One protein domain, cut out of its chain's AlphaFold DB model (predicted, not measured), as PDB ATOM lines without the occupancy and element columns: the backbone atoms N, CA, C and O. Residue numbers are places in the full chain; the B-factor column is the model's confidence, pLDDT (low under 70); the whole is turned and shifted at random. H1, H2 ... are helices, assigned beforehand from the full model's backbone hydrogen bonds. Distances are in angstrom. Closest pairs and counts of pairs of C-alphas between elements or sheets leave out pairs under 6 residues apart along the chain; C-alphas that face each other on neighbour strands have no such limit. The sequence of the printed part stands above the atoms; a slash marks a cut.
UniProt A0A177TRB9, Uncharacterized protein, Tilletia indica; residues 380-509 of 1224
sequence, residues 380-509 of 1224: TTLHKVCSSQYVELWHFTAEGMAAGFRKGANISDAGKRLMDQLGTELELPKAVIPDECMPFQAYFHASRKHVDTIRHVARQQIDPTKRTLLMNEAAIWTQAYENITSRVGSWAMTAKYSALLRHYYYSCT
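AT A GLANCE: This is residues 380 to 509 of the 1224 residues of an uncharacterized protein of Tilletia indica (UniProt A0A177TRB9). Two long helices, H5 and H6, lie side by side as a hairpin, and a third long helix, H7, folds back along them more loosely. The short helices H1 and H2 pack on H5, H3 continues away from H2, and H4 lies beyond H3 at the far end from H7, where residues 409 to 414 stick out. The printed part has 130 residues with seven named helices, H1 to H7 in chain order, and no named strand; its class is all helix. It is compact, with a radius of gyration of the C-alphas of 15.5 A, and spans 42 by 39 by 22 A.

IN THESE COORDINATES: The longest helix, H6, holds residues 464 to 485 and measures 31.5 A, from C-alpha 464 at (188.386, 194.933, 228.492) to C-alpha 485 at (186.898, 163.447, 228.473). H5, residues 440 to 459, measures 28.7 A, and H7, residues 491 to 507, 24.0 A, ending at C-alpha 507 (202.146, 177.920, 219.532). H1 is residues 380 to 386, from C-alpha 380 at (204.945, 182.704, 237.151); H2 is residues 393 to 396. H3, residues 398 to 407, measures 14.6 A, and H4, residues 413 to 422, 14.3 A.

HOW THE PARTS SIT: H5 is the hub, touching H1, H2 and H6. H5 and H6 are a hairpin at a shallow tilt of 15 degrees, opposite ways; their closest C-alphas, of Ala 458 and Arg 467, are 4.8 A apart. H6 and H7, also a hairpin, only just touch, with 3 pairs of C-alphas within 8 A, through residues 484 to 485 and 494 to 498 alone; the closest, of Ile 484 and Thr 494, are 6.5 A apart, at a shallow tilt of 18 degrees. H1 touches residues 453 to 458 of H5 at a steep tilt of 66 degrees, closest at the C-alphas of Cys 386 and Val 457, 6.1 A. H2 touches residues 443 to 450 of H5, closest at the C-alphas of Phe 396 and Ala 446, 4.9 A. H2 and H3 touch only at the corner, with the C-alphas of Trp 394 and Gly 400 closest at 5.3 A. H3 and H4 are close but not clearly touching, with the C-alphas of Phe 405 and Gly 415 closest at 7.0 A. H4 and H7 are apart. The helix packing is mostly aligned, helices running along each other, but only just: 2 of 3 tilted pairs are shallow. In H1, H3, H4, H5, H6 and H7 every O i to N i+4 pair is within hydrogen-bond range; H2 is too short for such a pair.

THE WHOLE: The two C-alphas farthest apart, of Asp 413 and Gly 489, are 45.6 A apart. The printed part has no cut. The link from H4 to H5, residues 423 to 439, is long. The mean pLDDT of the printed part is 74.3; residue 402, residues 404 to 432, residues 488 to 489 and residue 509 are under 70.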
ATOM      1  N   THR A 380     204.332 182.953 238.465       76.44
ATOM      2  CA  THR A 380     204.945 182.704 237.151       76.44
ATOM      3  C   THR A 380     203.994 181.980 236.194       76.44
ATOM      4  O   THR A 380     203.915 182.337 235.021       76.44
ATOM      5  N   THR A 381     203.235 180.994 236.683       82.06
ATOM      6  CA  THR A 381     202.199 180.308 235.896       82.06
ATOM      7  C   THR A 381     201.025 181.240 235.611       82.06
ATOM      8  O   THR A 381     200.583 181.317 234.466       82.06
ATOM      9  N   LEU A 382     200.574 182.016 236.604       83.31
ATOM     10  CA  LEU A 382     199.522 183.021 236.404       83.31
ATOM     11  C   LEU A 382     199.916 184.060 235.350       83.31
ATOM     12  O   LEU A 382     199.089 184.420 234.519       83.31
ATOM     13  N   HIS A 383     201.180 184.492 235.318       82.00
ATOM     14  CA  HIS A 383     201.680 185.397 234.284       82.00
ATOM     15  C   HIS A 383     201.665 184.757 232.886       82.00
ATOM     16  O   HIS A 383     201.286 185.421 231.925       82.00
ATOM     17  N   LYS A 384     202.026 183.473 232.744       86.31
ATOM     18  CA  LYS A 384     201.930 182.764 231.452       86.31
ATOM     19  C   LYS A 384     200.484 182.648 230.960       86.31
ATOM     20  O   LYS A 384     200.216 182.961 229.802       86.31
ATOM     21  N   VAL A 385     199.550 182.289 231.846       86.44
ATOM     22  CA  VAL A 385     198.103 182.256 231.551       86.44
ATOM     23  C   VAL A 385     197.594 183.651 231.165       86.44
ATOM     24  O   VAL A 385     196.922 183.816 230.153       86.44
ATOM     25  N   CYS A 386     198.015 184.687 231.896       85.06
ATOM     26  CA  CYS A 386     197.746 186.099 231.601       85.06
ATOM     27  C   CYS A 386     198.302 186.563 230.239       85.06
ATOM     28  O   CYS A 386     197.900 187.612 229.739       85.06
ATOM     29  N   SER A 387     199.212 185.805 229.627       83.12
ATOM     30  CA  SER A 387     199.781 186.067 228.302       83.12
ATOM     31  C   SER A 387     199.294 185.093 227.213       83.12
ATOM     32  O   SER A 387     199.831 185.156 226.112       83.12
ATOM     33  N   SER A 388     198.317 184.211 227.485       82.25
ATOM     34  CA  SER A 388     197.881 183.137 226.564       82.25
ATOM     35  C   SER A 388     199.075 182.310 226.037       82.25
ATOM     36  O   SER A 388     199.224 182.072 224.839       82.25
ATOM     37  N   GLN A 389     199.984 181.922 226.942       83.81
ATOM     38  CA  GLN A 389     201.177 181.121 226.636       83.81
ATOM     39  C   GLN A 389     201.010 179.658 227.052       83.81
ATOM     40  O   GLN A 389     200.333 179.360 228.036       83.81
ATOM     41  N   TYR A 390     201.719 178.754 226.367       87.56
ATOM     42  CA  TYR A 390     201.729 177.334 226.712       87.56
ATOM     43  C   TYR A 390     202.256 177.092 228.137       87.56
ATOM     44  O   TYR A 390     203.334 177.555 228.532       87.56
ATOM     45  N   VAL A 391     201.493 176.303 228.888       87.62
ATOM     46  CA  VAL A 391     201.846 175.748 230.194       87.62
ATOM     47  C   VAL A 391     201.376 174.296 230.197       87.62
ATOM     48  O   VAL A 391     200.251 174.035 229.793       87.62
ATOM     49  N   GLU A 392     202.186 173.350 230.660       88.31
ATOM     50  CA  GLU A 392     201.751 171.951 230.815       88.31
ATOM     51  C   GLU A 392     200.695 171.842 231.926       88.31
ATOM     52  O   GLU A 392     200.824 172.505 232.965       88.31
ATOM     53  N   LEU A 393     199.687 170.981 231.743       90.19
ATOM     54  CA  LEU A 393     198.605 170.725 232.705       90.19
ATOM     55  C   LEU A 393     199.126 170.345 234.095       90.19
ATOM     56  O   LEU A 393     198.469 170.644 235.090       90.19
ATOM     57  N   TRP A 394     200.335 169.782 234.187       87.69
ATOM     58  CA  TRP A 394     201.021 169.516 235.453       87.69
ATOM     59  C   TRP A 394     201.009 170.719 236.404       87.69
ATOM     60  O   TRP A 394     200.739 170.569 237.590       87.69
ATOM     61  N   HIS A 395     201.206 171.936 235.891       87.44
ATOM     62  CA  HIS A 395     201.246 173.160 236.700       87.44
ATOM     63  C   HIS A 395     199.897 173.538 237.342       87.44
ATOM     64  O   HIS A 395     199.839 174.513 238.093       87.44
ATOM     65  N   PHE A 396     198.839 172.775 237.056       88.38
ATOM     66  CA  PHE A 396     197.484 172.919 237.581       88.38
ATOM     67  C   PHE A 396     197.038 171.687 238.401       88.38
ATOM     68  O   PHE A 396     195.917 171.678 238.911       88.38
ATOM     69  N   THR A 397     197.899 170.672 238.590       85.56
ATOM     70  CA  THR A 397     197.709 169.646 239.636       85.56
ATOM     71  C   THR A 397     198.128 170.196 241.005       85.56
ATOM     72  O   THR A 397     198.837 171.202 241.098       85.56
ATOM     73  N   ALA A 398     197.720 169.537 242.093       75.12
ATOM     74  CA  ALA A 398     198.112 169.944 243.445       75.12
ATOM     75  C   ALA A 398     199.643 169.920 243.636       75.12
ATOM     76  O   ALA A 398     200.222 170.831 244.234       75.12
ATOM     77  N   GLU A 399     200.301 168.908 243.074       74.31
ATOM     78  CA  GLU A 399     201.743 168.680 243.139       74.31
ATOM     79  C   GLU A 399     202.517 169.713 242.315       74.31
ATOM     80  O   GLU A 399     203.478 170.299 242.817       74.31
ATOM     81  N   GLY A 400     202.095 169.979 241.073       75.12
ATOM     82  CA  GLY A 400     202.758 170.951 240.206       75.12
ATOM     83  C   GLY A 400     202.553 172.396 240.662       75.12
ATOM     84  O   GLY A 400     203.498 173.189 240.605       75.12
ATOM     85  N   MET A 401     201.384 172.731 241.223       77.25
ATOM     86  CA  MET A 401     201.182 174.010 241.912       77.25
ATOM     87  C   MET A 401     202.127 174.139 243.118       77.25
ATOM     88  O   MET A 401     202.860 175.127 243.216       77.25
ATOM     89  N   ALA A 402     202.195 173.129 243.994       68.44
ATOM     90  CA  ALA A 402     203.107 173.124 245.143       68.44
ATOM     91  C   ALA A 402     204.592 173.207 244.726       68.44
ATOM     92  O   ALA A 402     205.369 173.948 245.334       68.44
ATOM     93  N   ALA A 403     204.994 172.520 243.652       70.25
ATOM     94  CA  ALA A 403     206.341 172.602 243.086       70.25
ATOM     95  C   ALA A 403     206.650 174.008 242.542       70.25
ATOM     96  O   ALA A 403     207.750 174.531 242.750       70.25
ATOM     97  N   GLY A 404     205.668 174.645 241.895       66.19
ATOM     98  CA  GLY A 404     205.748 176.024 241.421       66.19
ATOM     99  C   GLY A 404     205.978 177.031 242.550       66.19
ATOM    100  O   GLY A 404     206.791 177.942 242.391       66.19
ATOM    101  N   PHE A 405     205.334 176.846 243.709       61.94
ATOM    102  CA  PHE A 405     205.577 177.678 244.894       61.94
ATOM    103  C   PHE A 405     206.953 177.426 245.535       61.94
ATOM    104  O   PHE A 405     207.588 178.385 245.969       61.94
ATOM    105  N   ARG A 406     207.474 176.185 245.532       58.88
ATOM    106  CA  ARG A 406     208.834 175.886 246.037       58.88
ATOM    107  C   ARG A 406     209.955 176.501 245.181       58.88
ATOM    108  O   ARG A 406     210.993 176.860 245.725       58.88
ATOM    109  N   LYS A 407     209.771 176.629 243.858       55.94
ATOM    110  CA  LYS A 407     210.775 177.212 242.935       55.94
ATOM    111  C   LYS A 407     210.765 178.750 242.888       55.94
ATOM    112  O   LYS A 407     211.693 179.344 242.342       55.94
ATOM    113  N   GLY A 408     209.747 179.405 243.451       49.91
ATOM    114  CA  GLY A 408     209.659 180.865 243.527       49.91
ATOM    115  C   GLY A 408     210.587 181.446 244.597       49.91
ATOM    116  O   GLY A 408     210.210 181.526 245.763       49.91
ATOM    117  N   ALA A 409     211.783 181.888 244.202       38.62
ATOM    118  CA  ALA A 409     212.804 182.448 245.094       38.62
ATOM    119  C   ALA A 409     212.477 183.872 245.608       38.62
ATOM    120  O   ALA A 409     213.206 184.818 245.333       38.62
ATOM    121  N   ASN A 410     211.358 184.013 246.327       43.88
ATOM    122  CA  ASN A 410     211.026 185.082 247.281       43.88
ATOM    123  C   ASN A 410     209.691 184.720 247.965       43.88
ATOM    124  O   ASN A 410     208.615 185.134 247.533       43.88
ATOM    125  N   ILE A 411     209.747 183.886 249.008       43.91
ATOM    126  CA  ILE A 411     208.547 183.344 249.664       43.91
ATOM    127  C   ILE A 411     207.915 184.404 250.579       43.91
ATOM    128  O   ILE A 411     208.388 184.640 251.693       43.91
ATOM    129  N   SER A 412     206.805 184.998 250.131       48.66
ATOM    130  CA  SER A 412     205.928 185.807 250.983       48.66
ATOM    131  C   SER A 412     205.248 184.943 252.055       48.66
ATOM    132  O   SER A 412     205.062 183.736 251.881       48.66
ATOM    133  N   ASP A 413     204.824 185.540 253.172       37.84
ATOM    134  CA  ASP A 413     204.209 184.774 254.269       37.84
ATOM    135  C   ASP A 413     202.871 184.116 253.891       37.84
ATOM    136  O   ASP A 413     202.474 183.141 254.527       37.84
ATOM    137  N   ALA A 414     202.210 184.573 252.822       40.31
ATOM    138  CA  ALA A 414     201.082 183.863 252.220       40.31
ATOM    139  C   ALA A 414     201.507 182.493 251.650       40.31
ATOM    140  O   ALA A 414     200.818 181.502 251.870       40.31
ATOM    141  N   GLY A 415     202.674 182.408 251.001       44.69
ATOM    142  CA  GLY A 415     203.228 181.150 250.492       44.69
ATOM    143  C   GLY A 415     203.606 180.159 251.599       44.69
ATOM    144  O   GLY A 415     203.394 178.959 251.441       44.69
ATOM    145  N   LYS A 416     204.089 180.646 252.753       43.88
ATOM    146  CA  LYS A 416     204.328 179.797 253.940       43.88
ATOM    147  C   LYS A 416     203.014 179.246 254.499       43.88
ATOM    148  O   LYS A 416     202.895 178.042 254.691       43.88
ATOM    149  N   ARG A 417     202.005 180.110 254.678       43.66
ATOM    150  CA  ARG A 417     200.670 179.708 255.162       43.66
ATOM    151  C   ARG A 417     199.996 178.706 254.221       43.66
ATOM    152  O   ARG A 417     199.409 177.749 254.704       43.66
ATOM    153  N   LEU A 418     200.153 178.869 252.905       42.22
ATOM    154  CA  LEU A 418     199.654 177.914 251.913       42.22
ATOM    155  C   LEU A 418     200.341 176.542 252.037       42.22
ATOM    156  O   LEU A 418     199.666 175.518 252.009       42.22
ATOM    157  N   MET A 419     201.664 176.503 252.236       45.09
ATOM    158  CA  MET A 419     202.401 175.254 252.491       45.09
ATOM    159  C   MET A 419     201.953 174.566 253.796       45.09
ATOM    160  O   MET A 419     201.774 173.347 253.803       45.09
ATOM    161  N   ASP A 420     201.708 175.332 254.865       42.34
ATOM    162  CA  ASP A 420     201.161 174.817 256.131       42.34
ATOM    163  C   ASP A 420     199.712 174.305 255.985       42.34
ATOM    164  O   ASP A 420     199.353 173.292 256.586       42.34
ATOM    165  N   GLN A 421     198.877 174.971 255.176       37.84
ATOM    166  CA  GLN A 421     197.487 174.567 254.912       37.84
ATOM    167  C   GLN A 421     197.385 173.311 254.035       37.84
ATOM    168  O   GLN A 421     196.503 172.486 254.264       37.84
ATOM    169  N   LEU A 422     198.288 173.136 253.063       35.31
ATOM    170  CA  LEU A 422     198.305 171.966 252.176       35.31
ATOM    171  C   LEU A 422     198.790 170.684 252.873       35.31
ATOM    172  O   LEU A 422     198.495 169.584 252.411       35.31
ATOM    173  N   GLY A 423     199.561 170.792 253.962       35.62
ATOM    174  CA  GLY A 423     200.098 169.638 254.701       35.62
ATOM    175  C   GLY A 423     201.116 168.786 253.923       35.62
ATOM    176  O   GLY A 423     201.565 167.748 254.421       35.62
ATOM    177  N   THR A 424     201.502 169.211 252.716       34.97
ATOM    178  CA  THR A 424     202.344 168.474 251.765       34.97
ATOM    179  C   THR A 424     203.837 168.570 252.081       34.97
ATOM    180  O   THR A 424     204.633 169.106 251.304       34.97
ATOM    181  N   GLU A 425     204.241 167.913 253.166       34.47
ATOM    182  CA  GLU A 425     205.476 167.120 253.151       34.47
ATOM    183  C   GLU A 425     205.176 165.721 252.578       34.47
ATOM    184  O   GLU A 425     205.310 164.689 253.243       34.47
ATOM    185  N   LEU A 426     204.741 165.717 251.317       32.94
ATOM    186  CA  LEU A 426     205.243 164.744 250.361       32.94
ATOM    187  C   LEU A 426     206.619 165.239 249.890       32.94
ATOM    188  O   LEU A 426     206.836 166.451 249.714       32.94
ATOM    189  N   GLU A 427     207.520 164.300 249.613       34.06
ATOM    190  CA  GLU A 427     208.487 164.519 248.542       34.06
ATOM    191  C   GLU A 427     207.666 164.716 247.264       34.06
ATOM    192  O   GLU A 427     206.885 163.845 246.885       34.06
ATOM    193  N   LEU A 428     207.743 165.905 246.659       41.66
ATOM    194  CA  LEU A 428     207.061 166.132 245.388       41.66
ATOM    195  C   LEU A 428     207.797 165.335 244.304       41.66
ATOM    196  O   LEU A 428     209.031 165.290 244.365       41.66
ATOM    197  N   PRO A 429     207.083 164.760 243.317       37.03
ATOM    198  CA  PRO A 429     207.707 164.050 242.209       37.03
ATOM    199  C   PRO A 429     208.845 164.863 241.587       37.03
ATOM    200  O   PRO A 429     208.718 166.071 241.357       37.03
ATOM    201  N   LYS A 430     209.982 164.203 241.341       41.81
ATOM    202  CA  LYS A 430     211.156 164.851 240.730       41.81
ATOM    203  C   LYS A 430     210.889 165.235 239.271       41.81
ATOM    204  O   LYS A 430     211.471 166.206 238.785       41.81
ATOM    205  N   ALA A 431     210.009 164.489 238.602       51.00
ATOM    206  CA  ALA A 431     209.593 164.700 237.225       51.00
ATOM    207  C   ALA A 431     208.359 165.616 237.109       51.00
ATOM    208  O   ALA A 431     207.489 165.651 237.979       51.00
ATOM    209  N   VAL A 432     208.283 166.339 235.992       68.31
ATOM    210  CA  VAL A 432     207.054 166.967 235.483       68.31
ATOM    211  C   VAL A 432     206.311 165.907 234.673       68.31
ATOM    212  O   VAL A 432     206.942 165.243 233.858       68.31
ATOM    213  N   ILE A 433     205.000 165.749 234.872       75.94
ATOM    214  CA  ILE A 433     204.184 164.802 234.091       75.94
ATOM    215  C   ILE A 433     203.697 165.495 232.803       75.94
ATOM    216  O   ILE A 433     202.932 166.456 232.918       75.94
ATOM    217  N   PRO A 434     204.087 165.038 231.596       80.31
ATOM    218  CA  PRO A 434     203.574 165.588 230.340       80.31
ATOM    219  C   PRO A 434     202.064 165.376 230.185       80.31
ATOM    220  O   PRO A 434     201.519 164.374 230.657       80.31
ATOM    221  N   ASP A 435     201.395 166.290 229.479       81.94
ATOM    222  CA  ASP A 435     199.943 166.276 229.254       81.94
ATOM    223  C   ASP A 435     199.454 164.940 228.651       81.94
ATOM    224  O   ASP A 435     198.376 164.465 229.007       81.94
ATOM    225  N   GLU A 436     200.253 164.300 227.788       81.75
ATOM    226  CA  GLU A 436     199.927 163.004 227.174       81.75
ATOM    227  C   GLU A 436     200.116 161.782 228.083       81.75
ATOM    228  O   GLU A 436     199.480 160.754 227.858       81.75
ATOM    229  N   CYS A 437     200.969 161.883 229.103       77.50
ATOM    230  CA  CYS A 437     201.249 160.800 230.051       77.50
ATOM    231  C   CYS A 437     200.366 160.888 231.304       77.50
ATOM    232  O   CYS A 437     200.477 160.063 232.211       77.50
ATOM    233  N   MET A 438     199.509 161.909 231.394       82.75
ATOM    234  CA  MET A 438     198.748 162.204 232.597       82.75
ATOM    235  C   MET A 438     197.579 161.217 232.795       82.75
ATOM    236  O   MET A 438     196.730 161.084 231.908       82.75
ATOM    237  N   PRO A 439     197.464 160.546 233.960       82.88
ATOM    238  CA  PRO A 439     196.325 159.676 234.258       82.88
ATOM    239  C   PRO A 439     194.994 160.435 234.205       82.88
ATOM    240  O   PRO A 439     194.924 161.577 234.658       82.88
ATOM    241  N   PHE A 440     193.924 159.788 233.724       78.94
ATOM    242  CA  PHE A 440     192.612 160.415 233.484       78.94
ATOM    243  C   PHE A 440     192.113 161.291 234.643       78.94
ATOM    244  O   PHE A 440     191.679 162.416 234.421       78.94
ATOM    245  N   GLN A 441     192.217 160.814 235.888       78.50
ATOM    246  CA  GLN A 441     191.783 161.578 237.060       78.50
ATOM    247  C   GLN A 441     192.632 162.843 237.283       78.50
ATOM    248  O   GLN A 441     192.080 163.916 237.523       78.50
ATOM    249  N   ALA A 442     193.960 162.739 237.176       80.31
ATOM    250  CA  ALA A 442     194.859 163.887 237.305       80.31
ATOM    251  C   ALA A 442     194.609 164.906 236.185       80.31
ATOM    252  O   ALA A 442     194.478 166.097 236.461       80.31
ATOM    253  N   TYR A 443     194.429 164.426 234.949       90.12
ATOM    254  CA  TYR A 443     194.076 165.249 233.795       90.12
ATOM    255  C   TYR A 443     192.733 165.958 233.992       90.12
ATOM    256  O   TYR A 443     192.646 167.158 233.767       90.12
ATOM    257  N   PHE A 444     191.689 165.251 234.434       84.62
ATOM    258  CA  PHE A 444     190.347 165.811 234.628       84.62
ATOM    259  C   PHE A 444     190.332 166.933 235.677       84.62
ATOM    260  O   PHE A 444     189.677 167.958 235.490       84.62
ATOM    261  N   HIS A 445     191.091 166.776 236.766       81.06
ATOM    262  CA  HIS A 445     191.252 167.843 237.752       81.06
ATOM    263  C   HIS A 445     192.108 169.000 237.209       81.06
ATOM    264  O   HIS A 445     191.709 170.156 237.341       81.06
ATOM    265  N   ALA A 446     193.239 168.715 236.555       88.31
ATOM    266  CA  ALA A 446     194.139 169.735 236.012       88.31
ATOM    267  C   ALA A 446     193.511 170.563 234.879       88.31
ATOM    268  O   ALA A 446     193.724 171.771 234.812       88.31
ATOM    269  N   SER A 447     192.720 169.943 234.001       90.94
ATOM    270  CA  SER A 447     192.097 170.596 232.844       90.94
ATOM    271  C   SER A 447     190.947 171.521 233.254       90.94
ATOM    272  O   SER A 447     190.885 172.662 232.788       90.94
ATOM    273  N   ARG A 448     190.127 171.116 234.235       87.81
ATOM    274  CA  ARG A 448     189.206 172.031 234.934       87.81
ATOM    275  C   ARG A 448     189.966 173.177 235.601       87.81
ATOM    276  O   ARG A 448     189.680 174.341 235.336       87.81
ATOM    277  N   LYS A 449     191.003 172.868 236.390       86.75
ATOM    278  CA  LYS A 449     191.777 173.881 237.129       86.75
ATOM    279  C   LYS A 449     192.494 174.880 236.214       86.75
ATOM    280  O   LYS A 449     192.610 176.054 236.565       86.75
ATOM    281  N   HIS A 450     192.918 174.448 235.028       93.75
ATOM    282  CA  HIS A 450     193.427 175.299 233.954       93.75
ATOM    283  C   HIS A 450     192.370 176.313 233.492       93.75
ATOM    284  O   HIS A 450     192.627 177.517 233.525       93.75
ATOM    285  N   VAL A 451     191.164 175.849 233.148       92.31
ATOM    286  CA  VAL A 451     190.034 176.713 232.760       92.31
ATOM    287  C   VAL A 451     189.675 177.700 233.875       92.31
ATOM    288  O   VAL A 451     189.560 178.898 233.615       92.31
ATOM    289  N   ASP A 452     189.558 177.239 235.119       87.38
ATOM    290  CA  ASP A 452     189.208 178.101 236.255       87.38
ATOM    291  C   ASP A 452     190.300 179.138 236.562       87.38
ATOM    292  O   ASP A 452     189.995 180.279 236.921       87.38
ATOM    293  N   THR A 453     191.569 178.797 236.317       88.25
ATOM    294  CA  THR A 453     192.682 179.755 236.382       88.25
ATOM    295  C   THR A 453     192.579 180.812 235.277       88.25
ATOM    296  O   THR A 453     192.765 181.995 235.567       88.25
ATOM    297  N   ILE A 454     192.227 180.441 234.037       90.38
ATOM    298  CA  ILE A 454     191.994 181.419 232.956       90.38
ATOM    299  C   ILE A 454     190.832 182.352 233.330       90.38
ATOM    300  O   ILE A 454     190.999 183.570 233.276       90.38
ATOM    301  N   ARG A 455     189.689 181.812 233.789       89.25
ATOM    302  CA  ARG A 455     188.526 182.603 234.251       89.25
ATOM    303  C   ARG A 455     188.914 183.589 235.361       89.25
ATOM    304  O   ARG A 455     188.504 184.748 235.328       89.25
ATOM    305  N   HIS A 456     189.720 183.151 236.330       86.56
ATOM    306  CA  HIS A 456     190.202 183.998 237.422       86.56
ATOM    307  C   HIS A 456     191.102 185.138 236.918       86.56
ATOM    308  O   HIS A 456     190.860 186.305 237.228       86.56
ATOM    309  N   VAL A 457     192.104 184.819 236.093       86.88
ATOM    310  CA  VAL A 457     193.028 185.811 235.518       86.88
ATOM    311  C   VAL A 457     192.290 186.789 234.595       86.88
ATOM    312  O   VAL A 457     192.597 187.981 234.611       86.88
ATOM    313  N   ALA A 458     191.279 186.326 233.850       85.50
ATOM    314  CA  ALA A 458     190.415 187.160 233.019       85.50
ATOM    315  C   ALA A 458     189.653 188.205 233.850       85.50
ATOM    316  O   ALA A 458     189.728 189.395 233.542       85.50
ATOM    317  N   ARG A 459     188.994 187.789 234.947       84.94
ATOM    318  CA  ARG A 459     188.279 188.690 235.882       84.94
ATOM    319  C   ARG A 459     189.177 189.802 236.443       84.94
ATOM    320  O   ARG A 459     188.683 190.885 236.729       84.94
ATOM    321  N   GLN A 460     190.483 189.553 236.559       81.00
ATOM    322  CA  GLN A 460     191.476 190.517 237.049       81.00
ATOM    323  C   GLN A 460     192.098 191.418 235.966       81.00
ATOM    324  O   GLN A 460     192.852 192.331 236.306       81.00
ATOM    325  N   GLN A 461     191.819 191.214 234.671       83.12
ATOM    326  CA  GLN A 461     192.341 192.115 233.634       83.12
ATOM    327  C   GLN A 461     191.609 193.460 233.661       83.12
ATOM    328  O   GLN A 461     190.380 193.508 233.583       83.12
ATOM    329  N   ILE A 462     192.371 194.555 233.716       80.56
ATOM    330  CA  ILE A 462     191.848 195.927 233.614       80.56
ATOM    331  C   ILE A 462     191.433 196.240 232.166       80.56
ATOM    332  O   ILE A 462     190.368 196.812 231.953       80.56
ATOM    333  N   ASP A 463     192.232 195.813 231.179       81.06
ATOM    334  CA  ASP A 463     191.910 195.942 229.752       81.06
ATOM    335  C   ASP A 463     190.685 195.074 229.382       81.06
ATOM    336  O   ASP A 463     190.749 193.844 229.526       81.06
ATOM    337  N   PRO A 464     189.581 195.673 228.887       74.31
ATOM    338  CA  PRO A 464     188.386 194.933 228.492       74.31
ATOM    339  C   PRO A 464     188.635 194.002 227.297       74.31
ATOM    340  O   PRO A 464     188.052 192.922 227.240       74.31
ATOM    341  N   THR A 465     189.537 194.359 226.380       73.31
ATOM    342  CA  THR A 465     189.869 193.559 225.189       73.31
ATOM    343  C   THR A 465     190.469 192.221 225.606       73.31
ATOM    344  O   THR A 465     189.994 191.147 225.229       73.31
ATOM    345  N   LYS A 466     191.492 192.284 226.463       76.31
ATOM    346  CA  LYS A 466     192.185 191.117 227.006       76.31
ATOM    347  C   LYS A 466     191.334 190.316 227.994       76.31
ATOM    348  O   LYS A 466     191.449 189.092 228.025       76.31
ATOM    349  N   ARG A 467     190.446 190.971 228.756       83.62
ATOM    350  CA  ARG A 467     189.417 190.301 229.574       83.62
ATOM    351  C   ARG A 467     188.527 189.408 228.707       83.62
ATOM    352  O   ARG A 467     188.393 188.223 229.005       83.62
ATOM    353  N   THR A 468     187.973 189.953 227.622       77.00
ATOM    354  CA  THR A 468     187.108 189.219 226.686       77.00
ATOM    355  C   THR A 468     187.857 188.083 225.990       77.00
ATOM    356  O   THR A 468     187.346 186.968 225.928       77.00
ATOM    357  N   LEU A 469     189.097 188.315 225.542       79.88
ATOM    358  CA  LEU A 469     189.925 187.279 224.914       79.88
ATOM    359  C   LEU A 469     190.144 186.073 225.841       79.88
ATOM    360  O   LEU A 469     189.939 184.936 225.419       79.88
ATOM    361  N   LEU A 470     190.508 186.308 227.106       84.44
ATOM    362  CA  LEU A 470     190.722 185.228 228.076       84.44
ATOM    363  C   LEU A 470     189.409 184.537 228.491       84.44
ATOM    364  O   LEU A 470     189.410 183.329 228.708       84.44
ATOM    365  N   MET A 471     188.278 185.251 228.552       82.94
ATOM    366  CA  MET A 471     186.972 184.613 228.782       82.94
ATOM    367  C   MET A 471     186.566 183.690 227.628       82.94
ATOM    368  O   MET A 471     186.137 182.562 227.874       82.94
ATOM    369  N   ASN A 472     186.768 184.122 226.382       81.69
ATOM    370  CA  ASN A 472     186.504 183.300 225.202       81.69
ATOM    371  C   ASN A 472     187.428 182.069 225.164       81.69
ATOM    372  O   ASN A 472     186.966 180.959 224.908       81.69
ATOM    373  N   GLU A 473     188.715 182.236 225.491       87.88
ATOM    374  CA  GLU A 473     189.668 181.128 225.636       87.88
ATOM    375  C   GLU A 473     189.220 180.116 226.708       87.88
ATOM    376  O   GLU A 473     189.240 178.910 226.459       87.88
ATOM    377  N   ALA A 474     188.750 180.583 227.871       88.94
ATOM    378  CA  ALA A 474     188.221 179.708 228.917       88.94
ATOM    379  C   ALA A 474     186.957 178.950 228.477       88.94
ATOM    380  O   ALA A 474     186.839 177.755 228.754       88.94
ATOM    381  N   ALA A 475     186.018 179.614 227.796       81.69
ATOM    382  CA  ALA A 475     184.791 178.986 227.304       81.69
ATOM    383  C   ALA A 475     185.099 177.871 226.291       81.69
ATOM    384  O   ALA A 475     184.655 176.735 226.462       81.69
ATOM    385  N   ILE A 476     185.949 178.161 225.301       85.12
ATOM    386  CA  ILE A 476     186.346 177.202 224.265       85.12
ATOM    387  C   ILE A 476     187.097 176.005 224.877       85.12
ATOM    388  O   ILE A 476     186.812 174.860 224.524       85.12
ATOM    389  N   TRP A 477     187.998 176.233 225.842       92.44
ATOM    390  CA  TRP A 477     188.675 175.136 226.547       92.44
ATOM    391  C   TRP A 477     187.761 174.326 227.477       92.44
ATOM    392  O   TRP A 477     188.031 173.145 227.680       92.44
ATOM    393  N   THR A 478     186.672 174.906 227.996       90.88
ATOM    394  CA  THR A 478     185.660 174.159 228.773       90.88
ATOM    395  C   THR A 478     185.055 173.058 227.896       90.88
ATOM    396  O   THR A 478     185.213 171.872 228.183       90.88
ATOM    397  N   GLN A 479     184.479 173.462 226.760       83.69
ATOM    398  CA  GLN A 479     183.835 172.560 225.805       83.69
ATOM    399  C   GLN A 479     184.832 171.556 225.196       83.69
ATOM    400  O   GLN A 479     184.495 170.397 224.962       83.69
ATOM    401  N   ALA A 480     186.088 171.968 224.987       88.56
ATOM    402  CA  ALA A 480     187.156 171.078 224.540       88.56
ATOM    403  C   ALA A 480     187.423 169.930 225.523       88.56
ATOM    404  O   ALA A 480     187.484 168.774 225.108       88.56
ATOM    405  N   TYR A 481     187.572 170.211 226.822       93.81
ATOM    406  CA  TYR A 481     187.850 169.161 227.809       93.81
ATOM    407  C   TYR A 481     186.647 168.263 228.067       93.81
ATOM    408  O   TYR A 481     186.830 167.067 228.293       93.81
ATOM    409  N   GLU A 482     185.429 168.779 227.944       85.94
ATOM    410  CA  GLU A 482     184.210 167.968 227.960       85.94
ATOM    411  C   GLU A 482     184.158 167.023 226.746       85.94
ATOM    412  O   GLU A 482     184.004 165.814 226.922       85.94
ATOM    413  N   ASN A 483     184.420 167.517 225.531       83.12
ATOM    414  CA  ASN A 483     184.482 166.703 224.305       83.12
ATOM    415  C   ASN A 483     185.639 165.683 224.300       83.12
ATOM    416  O   ASN A 483     185.525 164.607 223.712       83.12
ATOM    417  N   ILE A 484     186.758 165.991 224.962       86.75
ATOM    418  CA  ILE A 484     187.905 165.083 225.111       86.75
ATOM    419  C   ILE A 484     187.625 164.016 226.179       86.75
ATOM    420  O   ILE A 484     187.869 162.837 225.939       86.75
ATOM    421  N   THR A 485     187.092 164.386 227.348       83.44
ATOM    422  CA  THR A 485     186.898 163.447 228.473       83.44
ATOM    423  C   THR A 485     185.622 162.607 228.386       83.44
ATOM    424  O   THR A 485     185.528 161.590 229.070       83.44
ATOM    425  N   SER A 486     184.669 162.978 227.526       76.88
ATOM    426  CA  SER A 486     183.473 162.178 227.219       76.88
ATOM    427  C   SER A 486     183.691 161.096 226.152       76.88
ATOM    428  O   SER A 486     182.837 160.222 225.992       76.88
ATOM    429  N   ARG A 487     184.821 161.107 225.428       73.69
ATOM    430  CA  ARG A 487     185.099 160.120 224.375       73.69
ATOM    431  C   ARG A 487     185.337 158.714 224.930       73.69
ATOM    432  O   ARG A 487     186.274 158.476 225.690       73.69
ATOM    433  N   VAL A 488     184.554 157.760 224.432       55.81
ATOM    434  CA  VAL A 488     184.783 156.322 224.623       55.81
ATOM    435  C   VAL A 488     185.970 155.886 223.755       55.81
ATOM    436  O   VAL A 488     185.929 156.018 222.534       55.81
ATOM    437  N   GLY A 489     187.043 155.386 224.372       61.56
ATOM    438  CA  GLY A 489     188.255 154.960 223.666       61.56
ATOM    439  C   GLY A 489     189.473 154.810 224.581       61.56
ATOM    440  O   GLY A 489     189.364 154.885 225.804       61.56
ATOM    441  N   SER A 490     190.653 154.596 223.992       74.88
ATOM    442  CA  SER A 490     191.905 154.458 224.749       74.88
ATOM    443  C   SER A 490     192.387 155.810 225.283       74.88
ATOM    444  O   SER A 490     192.717 156.707 224.503       74.88
ATOM    445  N   TRP A 491     192.480 155.940 226.611       85.00
ATOM    446  CA  TRP A 491     192.837 157.204 227.267       85.00
ATOM    447  C   TRP A 491     194.170 157.794 226.781       85.00
ATOM    448  O   TRP A 491     194.245 158.999 226.564       85.00
ATOM    449  N   ALA A 492     195.195 156.973 226.537       75.31
ATOM    450  CA  ALA A 492     196.505 157.453 226.083       75.31
ATOM    451  C   ALA A 492     196.437 158.213 224.740       75.31
ATOM    452  O   ALA A 492     197.106 159.230 224.565       75.31
ATOM    453  N   MET A 493     195.575 157.781 223.810       79.38
ATOM    454  CA  MET A 493     195.340 158.509 222.554       79.38
ATOM    455  C   MET A 493     194.619 159.833 222.811       79.38
ATOM    456  O   MET A 493     194.988 160.862 222.254       79.38
ATOM    457  N   THR A 494     193.603 159.815 223.672       84.31
ATOM    458  CA  THR A 494     192.813 160.993 224.050       84.31
ATOM    459  C   THR A 494     193.670 162.053 224.759       84.31
ATOM    460  O   THR A 494     193.579 163.241 224.439       84.31
ATOM    461  N   ALA A 495     194.578 161.628 225.641       83.44
ATOM    462  CA  ALA A 495     195.577 162.477 226.283       83.44
ATOM    463  C   ALA A 495     196.598 163.024 225.269       83.44
ATOM    464  O   ALA A 495     196.836 164.230 225.241       83.44
ATOM    465  N   LYS A 496     197.142 162.185 224.371       84.00
ATOM    466  CA  LYS A 496     198.080 162.629 223.322       84.00
ATOM    467  C   LYS A 496     197.450 163.626 222.348       84.00
ATOM    468  O   LYS A 496     198.075 164.632 222.022       84.00
ATOM    469  N   TYR A 497     196.197 163.401 221.951       90.00
ATOM    470  CA  TYR A 497     195.401 164.359 221.183       90.00
ATOM    471  C   TYR A 497     195.251 165.688 221.935       90.00
ATOM    472  O   TYR A 497     195.486 166.745 221.352       90.00
ATOM    473  N   SER A 498     194.934 165.657 223.236       91.19
ATOM    474  CA  SER A 498     194.849 166.881 224.040       91.19
ATOM    475  C   SER A 498     196.184 167.612 224.160       91.19
ATOM    476  O   SER A 498     196.184 168.842 224.136       91.19
ATOM    477  N   ALA A 499     197.296 166.896 224.335       88.00
ATOM    478  CA  ALA A 499     198.627 167.488 224.452       88.00
ATOM    479  C   ALA A 499     199.001 168.225 223.158       88.00
ATOM    480  O   ALA A 499     199.364 169.400 223.192       88.00
ATOM    481  N   LEU A 500     198.796 167.573 222.007       86.94
ATOM    482  CA  LEU A 500     198.979 168.170 220.685       86.94
ATOM    483  C   LEU A 500     198.057 169.380 220.470       86.94
ATOM    484  O   LEU A 500     198.534 170.456 220.117       86.94
ATOM    485  N   LEU A 501     196.754 169.250 220.741       89.06
ATOM    486  CA  LEU A 501     195.784 170.338 220.576       89.06
ATOM    487  C   LEU A 501     196.126 171.563 221.442       89.06
ATOM    488  O   LEU A 501     196.053 172.693 220.959       89.06
ATOM    489  N   ARG A 502     196.547 171.349 222.699       91.69
ATOM    490  CA  ARG A 502     197.044 172.415 223.588       91.69
ATOM    491  C   ARG A 502     198.322 173.041 223.044       91.69
ATOM    492  O   ARG A 502     198.415 174.265 223.000       91.69
ATOM    493  N   HIS A 503     199.279 172.226 222.602       85.94
ATOM    494  CA  HIS A 503     200.532 172.712 222.034       85.94
ATOM    495  C   HIS A 503     200.279 173.625 220.826       85.94
ATOM    496  O   HIS A 503     200.700 174.778 220.855       85.94
ATOM    497  N   TYR A 504     199.499 173.173 219.835       79.88
ATOM    498  CA  TYR A 504     199.184 173.968 218.641       79.88
ATOM    499  C   TYR A 504     198.393 175.242 218.952       79.88
ATOM    500  O   TYR A 504     198.721 176.307 218.430       79.88
ATOM    501  N   TYR A 505     197.396 175.176 219.841       85.44
ATOM    502  CA  TYR A 505     196.626 176.355 220.255       85.44
ATOM    503  C   TYR A 505     197.514 177.481 220.804       85.44
ATOM    504  O   TYR A 505     197.316 178.655 220.481       85.44
ATOM    505  N   TYR A 506     198.511 177.116 221.613       85.44
ATOM    506  CA  TYR A 506     199.408 178.061 222.272       85.44
ATOM    507  C   TYR A 506     200.703 178.365 221.499       85.44
ATOM    508  O   TYR A 506     201.383 179.328 221.849       85.44
ATOM    509  N   SER A 507     201.046 177.599 220.456       76.62
ATOM    510  CA  SER A 507     202.146 177.920 219.532       76.62
ATOM    511  C   SER A 507     201.700 178.759 218.330       76.62
ATOM    512  O   SER A 507     202.513 179.484 217.760       76.62
ATOM    513  N   CYS A 508     200.429 178.666 217.922       71.38
ATOM    514  CA  CYS A 508     199.873 179.509 216.866       71.38
ATOM    515  C   CYS A 508     199.706 180.966 217.323       71.38
ATOM    516  O   CYS A 508     199.356 181.253 218.470       71.38
ATOM    517  N   THR A 509     199.901 181.895 216.386       66.00
ATOM    518  CA  THR A 509     199.600 183.317 216.582       66.00
ATOM    519  C   THR A 509     198.113 183.538 216.872       66.00
ATOM    520  O   THR A 509     197.246 182.826 216.369       66.00
TER     521      THR A 509